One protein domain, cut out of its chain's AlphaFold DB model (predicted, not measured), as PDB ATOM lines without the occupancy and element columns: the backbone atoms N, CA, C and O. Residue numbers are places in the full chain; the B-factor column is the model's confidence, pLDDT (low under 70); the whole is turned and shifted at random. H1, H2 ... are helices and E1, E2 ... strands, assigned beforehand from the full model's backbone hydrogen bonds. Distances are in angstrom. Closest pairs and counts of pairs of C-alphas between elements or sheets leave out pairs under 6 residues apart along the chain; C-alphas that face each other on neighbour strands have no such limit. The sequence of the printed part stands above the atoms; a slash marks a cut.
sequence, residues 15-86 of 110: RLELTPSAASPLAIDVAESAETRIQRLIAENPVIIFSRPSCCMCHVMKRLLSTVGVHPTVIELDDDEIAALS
ATOM      1  N   ARG A  15      10.441  23.625  -5.828       63.78
ATOM      2  CA  ARG A  15      10.454  24.611  -4.745       63.78
ATOM      3  C   ARG A  15       9.352  24.245  -3.756       63.78
ATOM      4  O   ARG A  15       8.180  24.210  -4.132       63.78
ATOM      5  N   LEU A  16       9.724  23.898  -2.525       61.72
ATOM      6  CA  LEU A  16       8.764  23.496  -1.502       61.72
ATOM      7  C   LEU A  16       8.577  24.651  -0.528       61.72
ATOM      8  O   LEU A  16       9.397  24.855   0.353       61.72
ATOM      9  N   GLU A  17       7.476  25.373  -0.676       57.34
ATOM     10  CA  GLU A  17       7.153  26.451   0.249       57.34
ATOM     11  C   GLU A  17       6.604  25.850   1.556       57.34
ATOM     12  O   GLU A  17       5.568  25.169   1.540       57.34
ATOM     13  N   LEU A  18       7.328  26.020   2.669       56.84
ATOM     14  CA  LEU A  18       6.942  25.511   3.998       56.84
ATOM     15  C   LEU A  18       6.008  26.470   4.756       56.84
ATOM     16  O   LEU A  18       5.448  26.088   5.787       56.84
ATOM     17  N   THR A  19       5.814  27.695   4.255       49.91
ATOM     18  CA  THR A  19       4.808  28.611   4.799       49.91
ATOM     19  C   THR A  19       3.393  28.153   4.410       49.91
ATOM     20  O   THR A  19       3.181  27.651   3.301       49.91
ATOM     21  N   PRO A  20       2.391  28.282   5.300       49.47
ATOM     22  CA  PRO A  20       0.997  28.014   4.974       49.47
ATOM     23  C   PRO A  20       0.443  29.105   4.040       49.47
ATOM     24  O   PRO A  20      -0.351  29.950   4.448       49.47
ATOM     25  N   SER A  21       0.849  29.118   2.768       43.94
ATOM     26  CA  SER A  21       0.140  29.869   1.728       43.94
ATOM     27  C   SER A  21       0.333  29.277   0.328       43.94
ATOM     28  O   SER A  21       1.328  29.479  -0.346       43.94
ATOM     29  N   ALA A  22      -0.671  28.493  -0.064       65.56
ATOM     30  CA  ALA A  22      -1.115  28.111  -1.406       65.56
ATOM     31  C   ALA A  22      -0.266  28.478  -2.652       65.56
ATOM     32  O   ALA A  22      -0.324  29.608  -3.127       65.56
ATOM     33  N   ALA A  23       0.285  27.446  -3.317       46.88
ATOM     34  CA  ALA A  23       0.223  27.265  -4.784       46.88
ATOM     35  C   ALA A  23       0.585  25.813  -5.226       46.88
ATOM     36  O   ALA A  23       1.718  25.536  -5.595       46.88
ATOM     37  N   SER A  24      -0.409  24.908  -5.137       46.22
ATOM     38  CA  SER A  24      -0.843  23.805  -6.051       46.22
ATOM     39  C   SER A  24       0.174  22.855  -6.756       46.22
ATOM     40  O   SER A  24       1.191  23.314  -7.259       46.22
ATOM     41  N   PRO A  25      -0.130  21.531  -6.920       46.66
ATOM     42  CA  PRO A  25      -1.266  21.098  -7.749       46.66
ATOM     43  C   PRO A  25      -2.067  19.860  -7.292       46.66
ATOM     44  O   PRO A  25      -2.653  19.212  -8.148       46.66
ATOM     45  N   LEU A  26      -2.185  19.533  -6.001       36.72
ATOM     46  CA  LEU A  26      -3.245  18.616  -5.533       36.72
ATOM     47  C   LEU A  26      -3.851  19.145  -4.231       36.72
ATOM     48  O   LEU A  26      -3.319  18.920  -3.148       36.72
ATOM     49  N   ALA A  27      -4.940  19.900  -4.348       55.06
ATOM     50  CA  ALA A  27      -5.703  20.372  -3.201       55.06
ATOM     51  C   ALA A  27      -6.638  19.262  -2.695       55.06
ATOM     52  O   ALA A  27      -7.503  18.798  -3.437       55.06
ATOM     53  N   ILE A  28      -6.482  18.887  -1.424       49.78
ATOM     54  CA  ILE A  28      -7.572  18.434  -0.555       49.78
ATOM     55  C   ILE A  28      -7.409  19.220   0.752       49.78
ATOM     56  O   ILE A  28      -6.376  19.125   1.410       49.78
ATOM     57  N   ASP A  29      -8.411  20.037   1.067       61.06
ATOM     58  CA  ASP A  29      -8.504  20.885   2.256       61.06
ATOM     59  C   ASP A  29      -8.527  20.072   3.557       61.06
ATOM     60  O   ASP A  29      -9.546  19.501   3.934       61.06
ATOM     61  N   VAL A  30      -7.403  20.092   4.267       54.69
ATOM     62  CA  VAL A  30      -7.273  20.294   5.719       54.69
ATOM     63  C   VAL A  30      -5.966  21.077   5.855       54.69
ATOM     64  O   VAL A  30      -5.057  20.868   5.055       54.69
ATOM     65  N   ALA A  31      -5.843  21.993   6.815       61.88
ATOM     66  CA  ALA A  31      -4.555  22.592   7.160       61.88
ATOM     67  C   ALA A  31      -3.597  21.493   7.663       61.88
ATOM     68  O   ALA A  31      -3.450  21.271   8.862       61.88
ATOM     69  N   GLU A  32      -3.019  20.733   6.736       66.38
ATOM     70  CA  GLU A  32      -1.989  19.746   7.002       66.38
ATOM     71  C   GLU A  32      -0.795  20.520   7.562       66.38
ATOM     72  O   GLU A  32      -0.295  21.462   6.943       66.38
ATOM     73  N   SER A  33      -0.382  20.168   8.778       77.19
ATOM     74  CA  SER A  33       0.799  20.761   9.392       77.19
ATOM     75  C   SER A  33       2.020  20.498   8.508       77.19
ATOM     76  O   SER A  33       2.107  19.466   7.830       77.19
ATOM     77  N   ALA A  34       3.004  21.397   8.548       77.81
ATOM     78  CA  ALA A  34       4.282  21.183   7.875       77.81
ATOM     79  C   ALA A  34       4.904  19.829   8.270       77.81
ATOM     80  O   ALA A  34       5.464  19.142   7.423       77.81
ATOM     81  N   GLU A  35       4.717  19.399   9.522       82.38
ATOM     82  CA  GLU A  35       5.162  18.094  10.019       82.38
ATOM     83  C   GLU A  35       4.539  16.921   9.251       82.38
ATOM     84  O   GLU A  35       5.257  16.065   8.738       82.38
ATOM     85  N   THR A  36       3.213  16.905   9.102       83.81
ATOM     86  CA  THR A  36       2.492  15.856   8.366       83.81
ATOM     87  C   THR A  36       2.875  15.830   6.883       83.81
ATOM     88  O   THR A  36       3.062  14.752   6.312       83.81
ATOM     89  N   ARG A  37       3.123  17.002   6.283       82.94
ATOM     90  CA  ARG A  37       3.609  17.112   4.902       82.94
ATOM     91  C   ARG A  37       5.021  16.551   4.747       82.94
ATOM     92  O   ARG A  37       5.289  15.807   3.803       82.94
ATOM     93  N   ILE A  38       5.922  16.887   5.671       83.75
ATOM     94  CA  ILE A  38       7.299  16.376   5.693       83.75
ATOM     95  C   ILE A  38       7.293  14.859   5.900       83.75
ATOM     96  O   ILE A  38       8.000  14.145   5.192       83.75
ATOM     97  N   GLN A  39       6.462  14.351   6.810       87.81
ATOM     98  CA  GLN A  39       6.339  12.919   7.062       87.81
ATOM     99  C   GLN A  39       5.901  12.162   5.804       87.81
ATOM    100  O   GLN A  39       6.487  11.128   5.479       87.81
ATOM    101  N   ARG A  40       4.919  12.691   5.064       87.62
ATOM    102  CA  ARG A  40       4.492  12.099   3.793       87.62
ATOM    103  C   ARG A  40       5.613  12.116   2.756       87.62
ATOM    104  O   ARG A  40       5.878  11.087   2.144       87.62
ATOM    105  N   LEU A  41       6.314  13.243   2.604       86.88
ATOM    106  CA  LEU A  41       7.444  13.344   1.677       86.88
ATOM    107  C   LEU A  41       8.513  12.289   1.982       86.88
ATOM    108  O   LEU A  41       8.965  11.614   1.060       86.88
ATOM    109  N   ILE A  42       8.875  12.108   3.256       88.44
ATOM    110  CA  ILE A  42       9.854  11.101   3.695       88.44
ATOM    111  C   ILE A  42       9.351   9.675   3.435       88.44
ATOM    112  O   ILE A  42      10.140   8.809   3.071       88.44
ATOM    113  N   ALA A  43       8.053   9.417   3.603       91.38
ATOM    114  CA  ALA A  43       7.472   8.102   3.341       91.38
ATOM    115  C   ALA A  43       7.432   7.755   1.841       91.38
ATOM    116  O   ALA A  43       7.612   6.596   1.473       91.38
ATOM    117  N   GLU A  44       7.194   8.745   0.980       89.81
ATOM    118  CA  GLU A  44       7.066   8.565  -0.473       89.81
ATOM    119  C   GLU A  44       8.416   8.533  -1.201       89.81
ATOM    120  O   GLU A  44       8.535   7.905  -2.253       89.81
ATOM    121  N   ASN A  45       9.434   9.211  -0.665       86.81
ATOM    122  CA  ASN A  45      10.704   9.419  -1.353       86.81
ATOM    123  C   ASN A  45      11.856   8.719  -0.618       86.81
ATOM    124  O   ASN A  45      12.133   9.049   0.534       86.81
ATOM    125  N   PRO A  46      12.609   7.821  -1.281       90.12
ATOM    126  CA  PRO A  46      13.698   7.084  -0.639       90.12
ATOM    127  C   PRO A  46      14.893   7.975  -0.274       90.12
ATOM    128  O   PRO A  46      15.629   7.669   0.661       90.12
ATOM    129  N   VAL A  47      15.107   9.064  -1.021       90.81
ATOM    130  CA  VAL A  47      16.154  10.056  -0.758       90.81
ATOM    131  C   VAL A  47      15.611  11.448  -1.053       90.81
ATOM    132  O   VAL A  47      15.115  11.704  -2.150       90.81
ATOM    133  N   ILE A  48      15.758  12.355  -0.087       90.75
ATOM    134  CA  ILE A  48      15.377  13.766  -0.197       90.75
ATOM    135  C   ILE A  48      16.601  14.634   0.084       90.75
ATOM    136  O   ILE A  48      17.358  14.367   1.017       90.75
ATOM    137  N   ILE A  49      16.785  15.688  -0.708       90.00
ATOM    138  CA  ILE A  49      17.826  16.696  -0.512       90.00
ATOM    139  C   ILE A  49      17.159  18.052  -0.338       90.00
ATOM    140  O   ILE A  49      16.655  18.623  -1.301       90.00
ATOM    141  N   PHE A  50      17.238  18.597   0.871       88.94
ATOM    142  CA  PHE A  50      16.975  20.012   1.113       88.94
ATOM    143  C   PHE A  50      18.217  20.812   0.716       88.94
ATOM    144  O   PHE A  50      19.322  20.543   1.193       88.94
ATOM    145  N   SER A  51      18.066  21.752  -0.212       87.69
ATOM    146  CA  SER A  51      19.181  22.488  -0.804       87.69
ATOM    147  C   SER A  51      18.898  23.975  -0.927       87.69
ATOM    148  O   SER A  51      17.750  24.393  -0.930       87.69
ATOM    149  N   ARG A  52      19.966  24.767  -1.061       85.62
ATOM    150  CA  ARG A  52      19.871  26.154  -1.527       85.62
ATOM    151  C   ARG A  52      20.199  26.238  -3.006       85.62
ATOM    152  O   ARG A  52      21.125  25.525  -3.422       85.62
ATOM    153  N   PRO A  53      19.605  27.198  -3.732       78.62
ATOM    154  CA  PRO A  53      19.929  27.458  -5.134       78.62
ATOM    155  C   PRO A  53      21.426  27.711  -5.392       78.62
ATOM    156  O   PRO A  53      21.931  27.432  -6.474       78.62
ATOM    157  N   SER A  54      22.164  28.221  -4.396       81.81
ATOM    158  CA  SER A  54      23.586  28.590  -4.501       81.81
ATOM    159  C   SER A  54      24.552  27.674  -3.730       81.81
ATOM    160  O   SER A  54      25.742  27.978  -3.611       81.81
ATOM    161  N   CYS A  55      24.091  26.540  -3.190       85.00
ATOM    162  CA  CYS A  55      24.948  25.662  -2.391       85.00
ATOM    163  C   CYS A  55      25.801  24.726  -3.265       85.00
ATOM    164  O   CYS A  55      25.321  23.716  -3.787       85.00
ATOM    165  N   CYS A  56      27.107  25.005  -3.347       86.94
ATOM    166  CA  CYS A  56      28.065  24.185  -4.097       86.94
ATOM    167  C   CYS A  56      28.099  22.717  -3.638       86.94
ATOM    168  O   CYS A  56      28.174  21.815  -4.472       86.94
ATOM    169  N   MET A  57      27.959  22.460  -2.335       91.62
ATOM    170  CA  MET A  57      27.917  21.098  -1.795       91.62
ATOM    171  C   MET A  57      26.662  20.340  -2.235       91.62
ATOM    172  O   MET A  57      26.752  19.164  -2.585       91.62
ATOM    173  N   CYS A  58      25.500  21.000  -2.300       88.44
ATOM    174  CA  CYS A  58      24.271  20.362  -2.771       88.44
ATOM    175  C   CYS A  58      24.403  19.920  -4.232       88.44
ATOM    176  O   CYS A  58      23.981  18.817  -4.570       88.44
ATOM    177  N   HIS A  59      25.035  20.723  -5.094       88.69
ATOM    178  CA  HIS A  59      25.307  20.310  -6.476       88.69
ATOM    179  C   HIS A  59      26.221  19.086  -6.552       88.69
ATOM    180  O   HIS A  59      25.990  18.201  -7.378       88.69
ATOM    181  N   VAL A  60      27.240  19.015  -5.691       92.50
ATOM    182  CA  VAL A  60      28.124  17.845  -5.613       92.50
ATOM    183  C   VAL A  60      27.334  16.610  -5.180       92.50
ATOM    184  O   VAL A  60      27.394  15.598  -5.872       92.50
ATOM    185  N   MET A  61      26.522  16.688  -4.121       92.56
ATOM    186  CA  MET A  61      25.746  15.532  -3.646       92.56
ATOM    187  C   MET A  61      24.704  15.054  -4.658       92.56
ATOM    188  O   MET A  61      24.582  13.851  -4.878       92.56
ATOM    189  N   LYS A  62      24.009  15.979  -5.333       89.38
ATOM    190  CA  LYS A  62      23.061  15.659  -6.413       89.38
ATOM    191  C   LYS A  62      23.738  14.857  -7.529       89.38
ATOM    192  O   LYS A  62      23.223  13.824  -7.955       89.38
ATOM    193  N   ARG A  63      24.939  15.277  -7.941       90.31
ATOM    194  CA  ARG A  63      25.744  14.560  -8.943       90.31
ATOM    195  C   ARG A  63      26.223  13.206  -8.437       90.31
ATOM    196  O   ARG A  63      26.076  12.227  -9.156       90.31
ATOM    197  N   LEU A  64      26.758  13.134  -7.219       93.38
ATOM    198  CA  LEU A  64      27.245  11.876  -6.646       93.38
ATOM    199  C   LEU A  64      26.131  10.827  -6.576       93.38
ATOM    200  O   LEU A  64      26.318   9.707  -7.039       93.38
ATOM    201  N   LEU A  65      24.948  11.194  -6.088       91.81
ATOM    202  CA  LEU A  65      23.815  10.269  -6.019       91.81
ATOM    203  C   LEU A  65      23.369   9.815  -7.414       91.81
ATOM    204  O   LEU A  65      23.182   8.618  -7.636       91.81
ATOM    205  N   SER A  66      23.331  10.736  -8.379       88.06
ATOM    206  CA  SER A  66      23.030  10.398  -9.771       88.06
ATOM    207  C   SER A  66      24.060   9.442 -10.387       88.06
ATOM    208  O   SER A  66      23.671   8.537 -11.121       88.06
ATOM    209  N   THR A  67      25.354   9.559 -10.053       91.50
ATOM    210  CA  THR A  67      26.387   8.628 -10.557       91.50
ATOM    211  C   THR A  67      26.234   7.198 -10.042       91.50
ATOM    212  O   THR A  67      26.666   6.265 -10.712       91.50
ATOM    213  N   VAL A  68      25.588   7.012  -8.887       92.75
ATOM    214  CA  VAL A  68      25.291   5.691  -8.307       92.75
ATOM    215  C   VAL A  68      23.927   5.162  -8.796       92.75
ATOM    216  O   VAL A  68      23.508   4.071  -8.422       92.75
ATOM    217  N   GLY A  69      23.235   5.905  -9.669       90.38
ATOM    218  CA  GLY A  69      21.924   5.537 -10.211       90.38
ATOM    219  C   GLY A  69      20.747   5.902  -9.303       90.38
ATOM    220  O   GLY A  69      19.644   5.401  -9.504       90.38
ATOM    221  N   VAL A  70      20.961   6.761  -8.303       92.31
ATOM    222  CA  VAL A  70      19.909   7.256  -7.409       92.31
ATOM    223  C   VAL A  70      19.397   8.604  -7.914       92.31
ATOM    224  O   VAL A  70      20.179   9.510  -8.198       92.31
ATOM    225  N   HIS A  71      18.075   8.762  -7.969       85.81
ATOM    226  CA  HIS A  71      17.410  10.021  -8.307       85.81
ATOM    227  C   HIS A  71      16.782  10.626  -7.044       85.81
ATOM    228  O   HIS A  71      15.679  10.230  -6.672       85.81
ATOM    229  N   PRO A  72      17.491  11.524  -6.337       89.50
ATOM    230  CA  PRO A  72      16.962  12.145  -5.131       89.50
ATOM    231  C   PRO A  72      15.884  13.182  -5.462       89.50
ATOM    232  O   PRO A  72      15.993  13.904  -6.454       89.50
ATOM    233  N   THR A  73      14.902  13.324  -4.577       89.62
ATOM    234  CA  THR A  73      13.937  14.427  -4.623       89.62
ATOM    235  C   THR A  73      14.590  15.673  -4.043       89.62
ATOM    236  O   THR A  73      14.978  15.692  -2.875       89.62
ATOM    237  N   VAL A  74      14.762  16.706  -4.865       88.75
ATOM    238  CA  VAL A  74      15.442  17.940  -4.460       88.75
ATOM    239  C   VAL A  74      14.409  19.002  -4.127       88.75
ATOM    240  O   VAL A  74      13.575  19.352  -4.961       88.75
ATOM    241  N   ILE A  75      14.502  19.514  -2.907       87.25
ATOM    242  CA  ILE A  75      13.690  20.606  -2.393       87.25
ATOM    243  C   ILE A  75      14.598  21.819  -2.238       87.25
ATOM    244  O   ILE A  75      15.566  21.782  -1.475       87.25
ATOM    245  N   GLU A  76      14.314  22.880  -2.984       87.94
ATOM    246  CA  GLU A  76      15.017  24.152  -2.823       87.94
ATOM    247  C   GLU A  76      14.343  24.990  -1.736       87.94
ATOM    248  O   GLU A  76      13.125  25.164  -1.767       87.94
ATOM    249  N   LEU A  77      15.151  25.463  -0.787       84.81
ATOM    250  CA  LEU A  77      14.764  26.318   0.328       84.81
ATOM    251  C   LEU A  77      15.410  27.697   0.176       84.81
ATOM    252  O   LEU A  77      16.588  27.802  -0.198       84.81
ATOM    253  N   ASP A  78      14.653  28.730   0.524       83.12
ATOM    254  CA  ASP A  78      15.131  30.108   0.607       83.12
ATOM    255  C   ASP A  78      15.957  30.324   1.901       83.12
ATOM    256  O   ASP A  78      15.897  29.532   2.849       83.12
ATOM    257  N   ASP A  79      16.779  31.381   1.965       78.19
ATOM    258  CA  ASP A  79      17.673  31.614   3.117       78.19
ATOM    259  C   ASP A  79      16.902  31.785   4.443       78.19
ATOM    260  O   ASP A  79      17.364  31.318   5.488       78.19
ATOM    261  N   ASP A  80      15.701  32.371   4.395       76.06
ATOM    262  CA  ASP A  80      14.816  32.536   5.555       76.06
ATOM    263  C   ASP A  80      14.299  31.188   6.094       76.06
ATOM    264  O   ASP A  80      14.237  30.972   7.307       76.06
ATOM    265  N   GLU A  81      13.986  30.241   5.205       78.06
ATOM    266  CA  GLU A  81      13.507  28.903   5.577       78.06
ATOM    267  C   GLU A  81      14.621  28.079   6.234       78.06
ATOM    268  O   GLU A  81      14.385  27.297   7.154       78.06
ATOM    269  N   ILE A  82      15.868  28.291   5.813       74.00
ATOM    270  CA  ILE A  82      17.035  27.589   6.359       74.00
ATOM    271  C   ILE A  82      17.461  28.170   7.695       74.00
ATOM    272  O   ILE A  82      17.868  27.424   8.587       74.00
ATOM    273  N   ALA A  83      17.349  29.487   7.860       73.50
ATOM    274  CA  ALA A  83      17.566  30.128   9.146       73.50
ATOM    275  C   ALA A  83      16.595  29.582  10.204       73.50
ATOM    276  O   ALA A  83      17.016  29.314  11.327       73.50
ATOM    277  N   ALA A  84      15.337  29.322   9.830       66.81
ATOM    278  CA  ALA A  84      14.345  28.713  10.715       66.81
ATOM    279  C   ALA A  84      14.662  27.249  11.096       66.81
ATOM    280  O   ALA A  84      14.252  26.794  12.162       66.81
ATOM    281  N   LEU A  85      15.408  26.515  10.257       64.69
ATOM    282  CA  LEU A  85      15.886  25.156  10.556       64.69
ATOM    283  C   LEU A  85      17.122  25.136  11.456       64.69
ATOM    284  O   LEU A  85      17.432  24.095  12.038       64.69
ATOM    285  N   SER A  86      17.857  26.246  11.556       61.19
ATOM    286  CA  SER A  86      18.961  26.347  12.501       61.19
ATOM    287  C   SER A  86      18.360  26.445  13.904       61.19
ATOM    288  O   SER A  86      17.729  27.457  14.217       61.19
TER     289      SER A  86
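AT A GLANCE: This is residues 15 to 86 of the 110 residues of the protein "Glutaredoxin 3" of Salvia splendens (UniProt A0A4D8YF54). Parallel strands E1 and E2 lie side by side in the middle, H1 to one side, H2 to the other, H3 beyond the strands' last residues; residues 21 to 30 stick out on H1's side. Printed are 72 residues, mixed in class, ordered H1, E1, H2, E2, H3. The whole is only just loose, close to compact (radius of gyration of the C-alphas 13.6 A), spanning 39 by 26 by 21 A.

HOW THE PARTS SIT: H1, residues 34 to 44, comes closest to E1, residues 48 to 51, at the C-alphas of Ile 42 and Ile 48, 7.3 A. E1 and E2, residues 73 to 76, are parallel at 22 degrees; N 49 and O 73, 2.8 A, are within hydrogen-bond range. With H2, residues 56 to 67, they form a strand-helix-strand unit, parallel neighbour strands with a helix between, its crossover right-handed. The closest C-alphas of E1 and H2, Ser 51 and Cys 58, are 5.9 A apart. H3, residues 79 to 85, is apart from H1, E1 and H2. In the three helices every O i to N i+4 pair is within hydrogen-bond range.

IN THESE COORDINATES: H1, 15.4 A long from first to last C-alpha, begins at C-alpha 34 (4.282, 21.183, 7.875). E1 measures 9.5 A, H2 16.9 A, E2 9.9 A and H3 10.0 A, ending at C-alpha 85 (15.886, 25.156, 10.556).

THE WHOLE: The farthest C-alphas, Val 30 and Thr 67, are 39.2 A apart. The printed part has no cut, and no link is long. Model pLDDT is under 70 in residues 15 to 32 and 84 to 86.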